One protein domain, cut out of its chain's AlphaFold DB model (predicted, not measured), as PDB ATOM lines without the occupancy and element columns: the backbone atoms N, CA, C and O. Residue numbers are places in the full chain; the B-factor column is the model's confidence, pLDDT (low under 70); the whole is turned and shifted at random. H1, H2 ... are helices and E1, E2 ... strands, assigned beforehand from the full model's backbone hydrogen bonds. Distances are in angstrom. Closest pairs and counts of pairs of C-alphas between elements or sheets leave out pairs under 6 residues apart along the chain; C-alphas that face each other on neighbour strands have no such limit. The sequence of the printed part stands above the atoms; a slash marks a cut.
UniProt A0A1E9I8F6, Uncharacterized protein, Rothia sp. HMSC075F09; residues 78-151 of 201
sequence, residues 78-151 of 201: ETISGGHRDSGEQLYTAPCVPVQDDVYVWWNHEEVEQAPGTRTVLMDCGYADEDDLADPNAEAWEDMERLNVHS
ATOM      1  N   GLU A  78       6.421 -33.156  -2.249       91.81
ATOM      2  CA  GLU A  78       7.431 -32.103  -2.309       91.81
ATOM      3  C   GLU A  78       6.776 -30.808  -2.794       91.81
ATOM      4  O   GLU A  78       6.017 -30.811  -3.766       91.81
ATOM      5  N   THR A  79       7.069 -29.702  -2.113       93.25
ATOM      6  CA  THR A  79       6.663 -28.359  -2.535       93.25
ATOM      7  C   THR A  79       7.872 -27.653  -3.126       93.25
ATOM      8  O   THR A  79       8.881 -27.497  -2.448       93.25
ATOM      9  N   ILE A  80       7.763 -27.210  -4.375       92.19
ATOM     10  CA  ILE A  80       8.816 -26.492  -5.092       92.19
ATOM     11  C   ILE A  80       8.351 -25.053  -5.268       92.19
ATOM     12  O   ILE A  80       7.472 -24.770  -6.088       92.19
ATOM     13  N   SER A  81       8.948 -24.145  -4.503       89.81
ATOM     14  CA  SER A  81       8.606 -22.725  -4.532       89.81
ATOM     15  C   SER A  81       9.552 -21.929  -5.420       89.81
ATOM     16  O   SER A  81      10.770 -22.080  -5.360       89.81
ATOM     17  N   GLY A  82       8.992 -21.060  -6.267       85.69
ATOM     18  CA  GLY A  82       9.783 -20.232  -7.188       85.69
ATOM     19  C   GLY A  82      10.584 -21.037  -8.221       85.69
ATOM     20  O   GLY A  82      11.634 -20.582  -8.678       85.69
ATOM     21  N   GLY A  83      10.119 -22.249  -8.541       88.25
ATOM     22  CA  GLY A  83      10.708 -23.114  -9.562       88.25
ATOM     23  C   GLY A  83      12.082 -23.694  -9.231       88.25
ATOM     24  O   GLY A  83      12.700 -24.236 -10.140       88.25
ATOM     25  N   HIS A  84      12.556 -23.601  -7.986       90.62
ATOM     26  CA  HIS A  84      13.813 -24.214  -7.553       90.62
ATOM     27  C   HIS A  84      13.556 -25.320  -6.540       90.62
ATOM     28  O   HIS A  84      12.849 -25.104  -5.554       90.62
ATOM     29  N   ARG A  85      14.156 -26.488  -6.763       89.31
ATOM     30  CA  ARG A  85      14.167 -27.564  -5.765       89.31
ATOM     31  C   ARG A  85      15.137 -27.234  -4.638       89.31
ATOM     32  O   ARG A  85      16.090 -26.481  -4.833       89.31
ATOM     33  N   ASP A  86      14.949 -27.869  -3.486       84.38
ATOM     34  CA  ASP A  86      15.862 -27.732  -2.341       84.38
ATOM     35  C   ASP A  86      17.297 -28.186  -2.669       84.38
ATOM     36  O   ASP A  86      18.263 -27.715  -2.066       84.38
ATOM     37  N   SER A  87      17.449 -29.076  -3.653       84.88
ATOM     38  CA  SER A  87      18.732 -29.532  -4.196       84.88
ATOM     39  C   SER A  87      19.390 -28.548  -5.180       84.88
ATOM     40  O   SER A  87      20.578 -28.692  -5.465       84.88
ATOM     41  N   GLY A  88      18.678 -27.500  -5.612       85.62
ATOM     42  CA  GLY A  88      19.202 -26.393  -6.417       85.62
ATOM     43  C   GLY A  88      18.833 -26.414  -7.903       85.62
ATOM     44  O   GLY A  88      19.148 -25.453  -8.601       85.62
ATOM     45  N   GLU A  89      18.163 -27.456  -8.399       90.94
ATOM     46  CA  GLU A  89      17.725 -27.558  -9.795       90.94
ATOM     47  C   GLU A  89      16.595 -26.564 -10.105       90.94
ATOM     48  O   GLU A  89      15.636 -26.433  -9.337       90.94
ATOM     49  N   GLN A  90      16.682 -25.902 -11.263       91.75
ATOM     50  CA  GLN A  90      15.672 -24.965 -11.765       91.75
ATOM     51  C   GLN A  90      14.704 -25.674 -12.722       91.75
ATOM     52  O   GLN A  90      15.102 -26.453 -13.589       91.75
ATOM     53  N   LEU A  91      13.418 -25.351 -12.603       93.25
ATOM     54  CA  LEU A  91      12.352 -25.869 -13.456       93.25
ATOM     55  C   LEU A  91      11.957 -24.887 -14.562       93.25
ATOM     56  O   LEU A  91      11.881 -23.676 -14.331       93.25
ATOM     57  N   TYR A  92      11.588 -25.426 -15.725       92.62
ATOM     58  CA  TYR A  92      11.171 -24.676 -16.907       92.62
ATOM     59  C   TYR A  92       9.887 -25.239 -17.535       92.62
ATOM     60  O   TYR A  92       9.757 -26.438 -17.787       92.62
ATOM     61  N   THR A  93       8.944 -24.364 -17.886       89.69
ATOM     62  CA  THR A  93       7.888 -24.677 -18.860       89.69
ATOM     63  C   THR A  93       8.478 -24.515 -20.256       89.69
ATOM     64  O   THR A  93       8.457 -23.424 -20.814       89.69
ATOM     65  N   ALA A  94       9.082 -25.583 -20.766       77.25
ATOM     66  CA  ALA A  94       9.874 -25.606 -21.993       77.25
ATOM     67  C   ALA A  94       9.339 -24.759 -23.172       77.25
ATOM     68  O   ALA A  94       8.127 -24.770 -23.420       77.25
ATOM     69  N   PRO A  95      10.228 -24.194 -24.009       82.31
ATOM     70  CA  PRO A  95      11.644 -23.888 -23.750       82.31
ATOM     71  C   PRO A  95      11.826 -22.475 -23.155       82.31
ATOM     72  O   PRO A  95      10.986 -21.599 -23.354       82.31
ATOM     73  N   CYS A  96      12.938 -22.243 -22.445       85.56
ATOM     74  CA  CYS A  96      13.402 -20.928 -21.953       85.56
ATOM     75  C   CYS A  96      12.474 -20.153 -20.994       85.56
ATOM     76  O   CYS A  96      12.715 -18.974 -20.737       85.56
ATOM     77  N   VAL A  97      11.414 -20.764 -20.455       90.19
ATOM     78  CA  VAL A  97      10.501 -20.089 -19.513       90.19
ATOM     79  C   VAL A  97      10.634 -20.715 -18.125       90.19
ATOM     80  O   VAL A  97      10.130 -21.821 -17.927       90.19
ATOM     81  N   PRO A  98      11.292 -20.042 -17.159       90.88
ATOM     82  CA  PRO A  98      11.382 -20.525 -15.785       90.88
ATOM     83  C   PRO A  98      10.001 -20.629 -15.137       90.88
ATOM     84  O   PRO A  98       9.151 -19.750 -15.307       90.88
ATOM     85  N   VAL A  99       9.787 -21.680 -14.354       92.06
ATOM     86  CA  VAL A  99       8.601 -21.802 -13.500       92.06
ATOM     87  C   VAL A  99       8.707 -20.778 -12.370       92.06
ATOM     88  O   VAL A  99       9.721 -20.721 -11.683       92.06
ATOM     89  N   GLN A 100       7.666 -19.967 -12.177       89.75
ATOM     90  CA  GLN A 100       7.629 -18.943 -11.120       89.75
ATOM     91  C   GLN A 100       6.600 -19.233 -10.025       89.75
ATOM     92  O   GLN A 100       6.723 -18.705  -8.923       89.75
ATOM     93  N   ASP A 101       5.605 -20.064 -10.324       90.25
ATOM     94  CA  ASP A 101       4.564 -20.453  -9.375       90.25
ATOM     95  C   ASP A 101       5.039 -21.610  -8.485       90.25
ATOM     96  O   ASP A 101       5.931 -22.371  -8.871       90.25
ATOM     97  N   ASP A 102       4.394 -21.778  -7.330       92.19
ATOM     98  CA  ASP A 102       4.557 -22.981  -6.514       92.19
ATOM     99  C   ASP A 102       4.019 -24.199  -7.276       92.19
ATOM    100  O   ASP A 102       2.930 -24.167  -7.861       92.19
ATOM    101  N   VAL A 103       4.793 -25.280  -7.280       93.56
ATOM    102  CA  VAL A 103       4.402 -26.551  -7.891       93.56
ATOM    103  C   VAL A 103       4.683 -27.710  -6.949       93.56
ATOM    104  O   VAL A 103       5.561 -27.636  -6.093       93.56
ATOM    105  N   TYR A 104       3.936 -28.797  -7.117       93.06
ATOM    106  CA  TYR A 104       3.970 -29.929  -6.199       93.06
ATOM    107  C   TYR A 104       4.363 -31.215  -6.918       93.06
ATOM    108  O   TYR A 104       3.808 -31.529  -7.972       93.06
ATOM    109  N   VAL A 105       5.284 -31.987  -6.342       91.50
ATOM    110  CA  VAL A 105       5.649 -33.322  -6.839       91.50
ATOM    111  C   VAL A 105       5.065 -34.356  -5.891       91.50
ATOM    112  O   VAL A 105       5.416 -34.411  -4.715       91.50
ATOM    113  N   TRP A 106       4.138 -35.165  -6.397       92.12
ATOM    114  CA  TRP A 106       3.490 -36.216  -5.613       92.12
ATOM    115  C   TRP A 106       4.320 -37.500  -5.663       92.12
ATOM    116  O   TRP A 106       4.782 -37.886  -6.740       92.12
ATOM    117  N   TRP A 107       4.446 -38.201  -4.533       88.88
ATOM    118  CA  TRP A 107       5.226 -39.444  -4.441       88.88
ATOM    119  C   TRP A 107       4.765 -40.531  -5.433       88.88
ATOM    120  O   TRP A 107       5.592 -41.245  -5.999       88.88
ATOM    121  N   ASN A 108       3.452 -40.616  -5.685       83.69
ATOM    122  CA  ASN A 108       2.806 -41.629  -6.528       83.69
ATOM    123  C   ASN A 108       2.514 -41.157  -7.953       83.69
ATOM    124  O   ASN A 108       1.692 -41.767  -8.637       83.69
ATOM    125  N   HIS A 109       3.125 -40.061  -8.407       75.56
ATOM    126  CA  HIS A 109       2.756 -39.458  -9.684       75.56
ATOM    127  C   HIS A 109       2.797 -40.456 -10.864       75.56
ATOM    128  O   HIS A 109       1.925 -40.413 -11.725       75.56
ATOM    129  N   GLU A 110       3.758 -41.385 -10.882       70.69
ATOM    130  CA  GLU A 110       3.878 -42.411 -11.933       70.69
ATOM    131  C   GLU A 110       2.704 -43.406 -11.968       70.69
ATOM    132  O   GLU A 110       2.431 -44.002 -13.008       70.69
ATOM    133  N   GLU A 111       1.992 -43.576 -10.852       66.31
ATOM    134  CA  GLU A 111       0.868 -44.509 -10.715       66.31
ATOM    135  C   GLU A 111      -0.495 -43.834 -10.929       66.31
ATOM    136  O   GLU A 111      -1.505 -44.512 -11.133       66.31
ATOM    137  N   VAL A 112      -0.546 -42.498 -10.901       66.81
ATOM    138  CA  VAL A 112      -1.775 -41.722 -11.093       66.81
ATOM    139  C   VAL A 112      -1.822 -41.203 -12.528       66.81
ATOM    140  O   VAL A 112      -1.193 -40.201 -12.863       66.81
ATOM    141  N   GLU A 113      -2.607 -41.859 -13.389       60.59
ATOM    142  CA  GLU A 113      -2.828 -41.388 -14.761       60.59
ATOM    143  C   GLU A 113      -3.423 -39.968 -14.762       60.59
ATOM    144  O   GLU A 113      -4.599 -39.771 -14.462       60.59
ATOM    145  N   GLN A 114      -2.588 -38.985 -15.118       61.31
ATOM    146  CA  GLN A 114      -2.952 -37.599 -15.440       61.31
ATOM    147  C   GLN A 114      -3.996 -36.984 -14.497       61.31
ATOM    148  O   GLN A 114      -5.081 -36.573 -14.922       61.31
ATOM    149  N   ALA A 115      -3.651 -36.881 -13.211       68.06
ATOM    150  CA  ALA A 115      -4.464 -36.134 -12.258       68.06
ATOM    151  C   ALA A 115      -4.759 -34.711 -12.788       68.06
ATOM    152  O   ALA A 115      -3.893 -34.099 -13.432       68.06
ATOM    153  N   PRO A 116      -5.958 -34.152 -12.541       68.75
ATOM    154  CA  PRO A 116      -6.285 -32.791 -12.952       68.75
ATOM    155  C   PRO A 116      -5.222 -31.799 -12.470       68.75
ATOM    156  O   PRO A 116      -4.823 -31.834 -11.313       68.75
ATOM    157  N   GLY A 117      -4.762 -30.917 -13.358       76.06
ATOM    158  CA  GLY A 117      -3.730 -29.936 -13.011       76.06
ATOM    159  C   GLY A 117      -2.290 -30.460 -13.055       76.06
ATOM    160  O   GLY A 117      -1.390 -29.710 -12.677       76.06
ATOM    161  N   THR A 118      -2.069 -31.684 -13.551       86.56
ATOM    162  CA  THR A 118      -0.736 -32.189 -13.914       86.56
ATOM    163  C   THR A 118      -0.191 -31.423 -15.121       86.56
ATOM    164  O   THR A 118      -0.870 -31.295 -16.144       86.56
ATOM    165  N   ARG A 119       1.066 -30.984 -15.048       88.50
ATOM    166  CA  ARG A 119       1.852 -30.536 -16.204       88.50
ATOM    167  C   ARG A 119       3.264 -31.110 -16.149       88.50
ATOM    168  O   ARG A 119       3.819 -31.294 -15.072       88.50
ATOM    169  N   THR A 120       3.856 -31.343 -17.312       90.62
ATOM    170  CA  THR A 120       5.271 -31.712 -17.421       90.62
ATOM    171  C   THR A 120       6.116 -30.447 -17.539       90.62
ATOM    172  O   THR A 120       5.814 -29.570 -18.349       90.62
ATOM    173  N   VAL A 121       7.171 -30.364 -16.739       92.44
ATOM    174  CA  VAL A 121       8.203 -29.322 -16.784       92.44
ATOM    175  C   VAL A 121       9.558 -29.964 -17.064       92.44
ATOM    176  O   VAL A 121       9.737 -31.169 -16.880       92.44
ATOM    177  N   LEU A 122      10.504 -29.165 -17.544       93.19
ATOM    178  CA  LEU A 122      11.895 -29.573 -17.706       93.19
ATOM    179  C   LEU A 122      12.691 -29.152 -16.481       93.19
ATOM    180  O   LEU A 122      12.490 -28.051 -15.972       93.19
ATOM    181  N   MET A 123      13.565 -30.030 -16.014       92.25
ATOM    182  CA  MET A 123      14.443 -29.795 -14.878       92.25
ATOM    183  C   MET A 123      15.880 -29.669 -15.375       92.25
ATOM    184  O   MET A 123      16.394 -30.566 -16.047       92.25
ATOM    185  N   ASP A 124      16.516 -28.551 -15.041       90.31
ATOM    186  CA  ASP A 124      17.935 -28.353 -15.284       90.31
ATOM    187  C   ASP A 124      18.752 -28.929 -14.123       90.31
ATOM    188  O   ASP A 124      18.777 -28.382 -13.020       90.31
ATOM    189  N   CYS A 125      19.436 -30.037 -14.398       84.94
ATOM    190  CA  CYS A 125      20.325 -30.711 -13.452       84.94
ATOM    191  C   CYS A 125      21.753 -30.124 -13.449       84.94
ATOM    192  O   CYS A 125      22.681 -30.774 -12.964       84.94
ATOM    193  N   GLY A 126      21.949 -28.926 -14.015       82.38
ATOM    194  CA  GLY A 126      23.227 -28.210 -14.062       82.38
ATOM    195  C   GLY A 126      24.127 -28.600 -15.235       82.38
ATOM    196  O   GLY A 126      25.345 -28.436 -15.150       82.38
ATOM    197  N   TYR A 127      23.550 -29.158 -16.304       78.69
ATOM    198  CA  TYR A 127      24.290 -29.548 -17.512       78.69
ATOM    199  C   TYR A 127      24.251 -28.485 -18.614       78.69
ATOM    200  O   TYR A 127      25.186 -28.433 -19.410       78.69
ATOM    201  N   ALA A 128      23.195 -27.669 -18.664       84.25
ATOM    202  CA  ALA A 128      23.053 -26.594 -19.640       84.25
ATOM    203  C   ALA A 128      23.746 -25.320 -19.136       84.25
ATOM    204  O   ALA A 128      23.684 -25.009 -17.945       84.25
ATOM    205  N   ASP A 129      24.412 -24.585 -20.026       87.44
ATOM    206  CA  ASP A 129      24.938 -23.260 -19.694       87.44
ATOM    207  C   ASP A 129      23.908 -22.145 -19.963       87.44
ATOM    208  O   ASP A 129      22.812 -22.380 -20.471       87.44
ATOM    209  N   GLU A 130      24.227 -20.908 -19.569       85.06
ATOM    210  CA  GLU A 130      23.314 -19.769 -19.748       85.06
ATOM    211  C   GLU A 130      22.988 -19.484 -21.225       85.06
ATOM    212  O   GLU A 130      21.886 -19.016 -21.516       85.06
ATOM    213  N   ASP A 131      23.918 -19.760 -22.146       87.25
ATOM    214  CA  ASP A 131      23.717 -19.527 -23.578       87.25
ATOM    215  C   ASP A 131      22.745 -20.575 -24.152       87.25
ATOM    216  O   ASP A 131      21.811 -20.217 -24.875       87.25
ATOM    217  N   ASP A 132      22.889 -21.842 -23.749       87.25
ATOM    218  CA  ASP A 132      21.964 -22.932 -24.078       87.25
ATOM    219  C   ASP A 132      20.557 -22.669 -23.512       87.25
ATOM    220  O   ASP A 132      19.547 -22.840 -24.199       87.25
ATOM    221  N   LEU A 133      20.472 -22.193 -22.265       85.56
ATOM    222  CA  LEU A 133      19.204 -21.856 -21.609       85.56
ATOM    223  C   LEU A 133      18.520 -20.619 -22.221       85.56
ATOM    224  O   LEU A 133      17.312 -20.425 -22.042       85.56
ATOM    225  N   ALA A 134      19.254 -19.777 -22.948       87.06
ATOM    226  CA  ALA A 134      18.705 -18.616 -23.640       87.06
ATOM    227  C   ALA A 134      18.222 -18.929 -25.072       87.06
ATOM    228  O   ALA A 134      17.394 -18.175 -25.599       87.06
ATOM    229  N   ASP A 135      18.701 -20.010 -25.702       89.25
ATOM    230  CA  ASP A 135      18.275 -20.429 -27.044       89.25
ATOM    231  C   ASP A 135      17.167 -21.497 -26.984       89.25
ATOM    232  O   ASP A 135      17.419 -22.642 -26.605       89.25
ATOM    233  N   PRO A 136      15.933 -21.194 -27.431       88.62
ATOM    234  CA  PRO A 136      14.841 -22.165 -27.430       88.62
ATOM    235  C   PRO A 136      15.037 -23.345 -28.392       88.62
ATOM    236  O   PRO A 136      14.225 -24.270 -28.364       88.62
ATOM    237  N   ASN A 137      16.060 -23.315 -29.255       89.00
ATOM    238  CA  ASN A 137      16.410 -24.405 -30.171       89.00
ATOM    239  C   ASN A 137      17.683 -25.159 -29.750       89.00
ATOM    240  O   ASN A 137      18.168 -25.976 -30.534       89.00
ATOM    241  N   ALA A 138      18.238 -24.887 -28.564       88.62
ATOM    242  CA  ALA A 138      19.394 -25.616 -28.061       88.62
ATOM    243  C   ALA A 138      19.069 -27.107 -27.868       88.62
ATOM    244  O   ALA A 138      18.005 -27.458 -27.347       88.62
ATOM    245  N   GLU A 139      20.012 -27.981 -28.233       88.25
ATOM    246  CA  GLU A 139      19.883 -29.438 -28.043       88.25
ATOM    247  C   GLU A 139      19.717 -29.802 -26.554       88.25
ATOM    248  O   GLU A 139      19.032 -30.769 -26.227       88.25
ATOM    249  N   ALA A 140      20.238 -28.966 -25.645       87.94
ATOM    250  CA  ALA A 140      20.109 -29.134 -24.199       87.94
ATOM    251  C   ALA A 140      18.651 -29.316 -23.731       87.94
ATOM    252  O   ALA A 140      18.395 -30.105 -22.824       87.94
ATOM    253  N   TRP A 141      17.675 -28.650 -24.365       89.12
ATOM    254  CA  TRP A 141      16.255 -28.784 -24.008       89.12
ATOM    255  C   TRP A 141      15.675 -30.171 -24.304       89.12
ATOM    256  O   TRP A 141      14.709 -30.584 -23.657       89.12
ATOM    257  N   GLU A 142      16.221 -30.891 -25.287       86.81
ATOM    258  CA  GLU A 142      15.752 -32.236 -25.637       86.81
ATOM    259  C   GLU A 142      16.185 -33.265 -24.584       86.81
ATOM    260  O   GLU A 142      15.385 -34.143 -24.218       86.81
ATOM    261  N   ASP A 143      17.400 -33.078 -24.060       85.38
ATOM    262  CA  ASP A 143      18.083 -33.949 -23.102       85.38
ATOM    263  C   ASP A 143      17.710 -33.681 -21.634       85.38
ATOM    264  O   ASP A 143      18.018 -34.497 -20.761       85.38
ATOM    265  N   MET A 144      17.021 -32.573 -21.341       90.19
ATOM    266  CA  MET A 144      16.575 -32.265 -19.980       90.19
ATOM    267  C   MET A 144      15.610 -33.310 -19.418       90.19
ATOM    268  O   MET A 144      14.717 -33.839 -20.098       90.19
ATOM    269  N   GLU A 145      15.754 -33.549 -18.115       90.44
ATOM    270  CA  GLU A 145      14.863 -34.427 -17.376       90.44
ATOM    271  C   GLU A 145      13.450 -33.837 -17.348       90.44
ATOM    272  O   GLU A 145      13.242 -32.645 -17.115       90.44
ATOM    273  N   ARG A 146      12.459 -34.689 -17.612       89.81
ATOM    274  CA  ARG A 146      11.045 -34.319 -17.585       89.81
ATOM    275  C   ARG A 146      10.475 -34.695 -16.233       89.81
ATOM    276  O   ARG A 146      10.382 -35.875 -15.910       89.81
ATOM    277  N   LEU A 147      10.047 -33.688 -15.488       90.06
ATOM    278  CA  LEU A 147       9.392 -33.859 -14.205       90.06
ATOM    279  C   LEU A 147       7.913 -33.524 -14.353       90.06
ATOM    280  O   LEU A 147       7.546 -32.501 -14.932       90.06
ATOM    281  N   ASN A 148       7.048 -34.376 -13.825       90.12
ATOM    282  CA  ASN A 148       5.631 -34.065 -13.759       90.12
ATOM    283  C   ASN A 148       5.312 -33.403 -12.425       90.12
ATOM    284  O   ASN A 148       5.661 -33.912 -11.360       90.12
ATOM    285  N   VAL A 149       4.633 -32.267 -12.507       91.50
ATOM    286  CA  VAL A 149       4.280 -31.436 -11.362       91.50
ATOM    287  C   VAL A 149       2.792 -31.129 -11.366       91.50
ATOM    288  O   VAL A 149       2.138 -31.119 -12.412       91.50
ATOM    289  N   HIS A 150       2.268 -30.829 -10.188       92.31
ATOM    290  CA  HIS A 150       0.872 -30.488  -9.962       92.31
ATOM    291  C   HIS A 150       0.736 -29.044  -9.508       92.31
ATOM    292  O   HIS A 150       1.655 -28.459  -8.936       92.31
ATOM    293  N   SER A 151      -0.437 -28.482  -9.771       90.44
ATOM    294  CA  SER A 151      -0.820 -27.138  -9.321       90.44
ATOM    295  C   SER A 151      -1.325 -27.105  -7.878       90.44
ATOM    296  O   SER A 151      -1.386 -26.033  -7.285       90.44
TER     297      SER A 151
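This is residues 78 to 151 of the 201 residues of an uncharacterized protein of Rothia sp. HMSC075F09 (UniProt A0A1E9I8F6). Two long antiparallel strands, E4 and E5, run side by side through the middle; the short strand E2 pairs with the end of E4 at Asp 124, and a small pair of strands, E1 and E3, sits near the end of E5 at His 150. Two short helices, H1 and H2, sit at one end of the long axis, and the link from E3 to E4, with Glu 111, reaches toward the other. The printed part has 74 residues, with named elements in the order E1, E2, E3, E4, H1, H2, E5. The sheets run E2, E4, E5 and E1, E3, both antiparallel; the class is mixed, helices and strands, with under half of the residues in named elements. The whole is compact, with a radius of gyration of the C-alphas of 12.3 A, and elongated, spanning 35 by 22 by 17 A.

Start at E1, residues 78 to 80, whose antiparallel neighbour is E3, residues 103 to 106: N 80 and O 103 are 2.8 A apart, within hydrogen-bond range. Go on to E2, residues 90 to 92, an edge strand antiparallel to E4, residues 118 to 124, at 129 degrees between directions; N 92 and O 122 are 2.8 A apart. E1 and E2 are apart. On the other side of E4 find E5, residues 145 to 150, antiparallel at 142 degrees, with N 121 and O 147 at 2.8 A. The closest C-alphas of E3 and E5 are those of Tyr 104 and His 150, 4.9 A apart. H1, residues 130 to 134, is not on the three-strand sheet; H2, residues 140 to 143, is on it but only grazes it. The two helices touch only at the corner by their link, and only just, with 3 pairs of C-alphas within 8 A; the closest are those of Asp 132 and Ala 140, 6.5 A apart. In H1 the O i to N i+4 pair is within hydrogen-bond range; H2 is too short for one.

Find C-alpha 78 at (7.431, -32.103, -2.309), where E1 begins; it is 6.4 A long, E2 6.8 A and E3 10.0 A. E4 runs 19.1 A from C-alpha 118 at (-0.736, -32.189, -13.914). H1 measures 6.1 A and H2 5.3 A. E5 runs 16.3 A to C-alpha 150 at (0.872, -30.488, -9.962).

The C-alphas farthest apart are those of Glu 111 and Asp 131, at 36.2 A. The printed part has no cut, and the link from E3 to E4 is long. Mean pLDDT of the printed part is 86.3; look for values under 70 at residues 111 to 116.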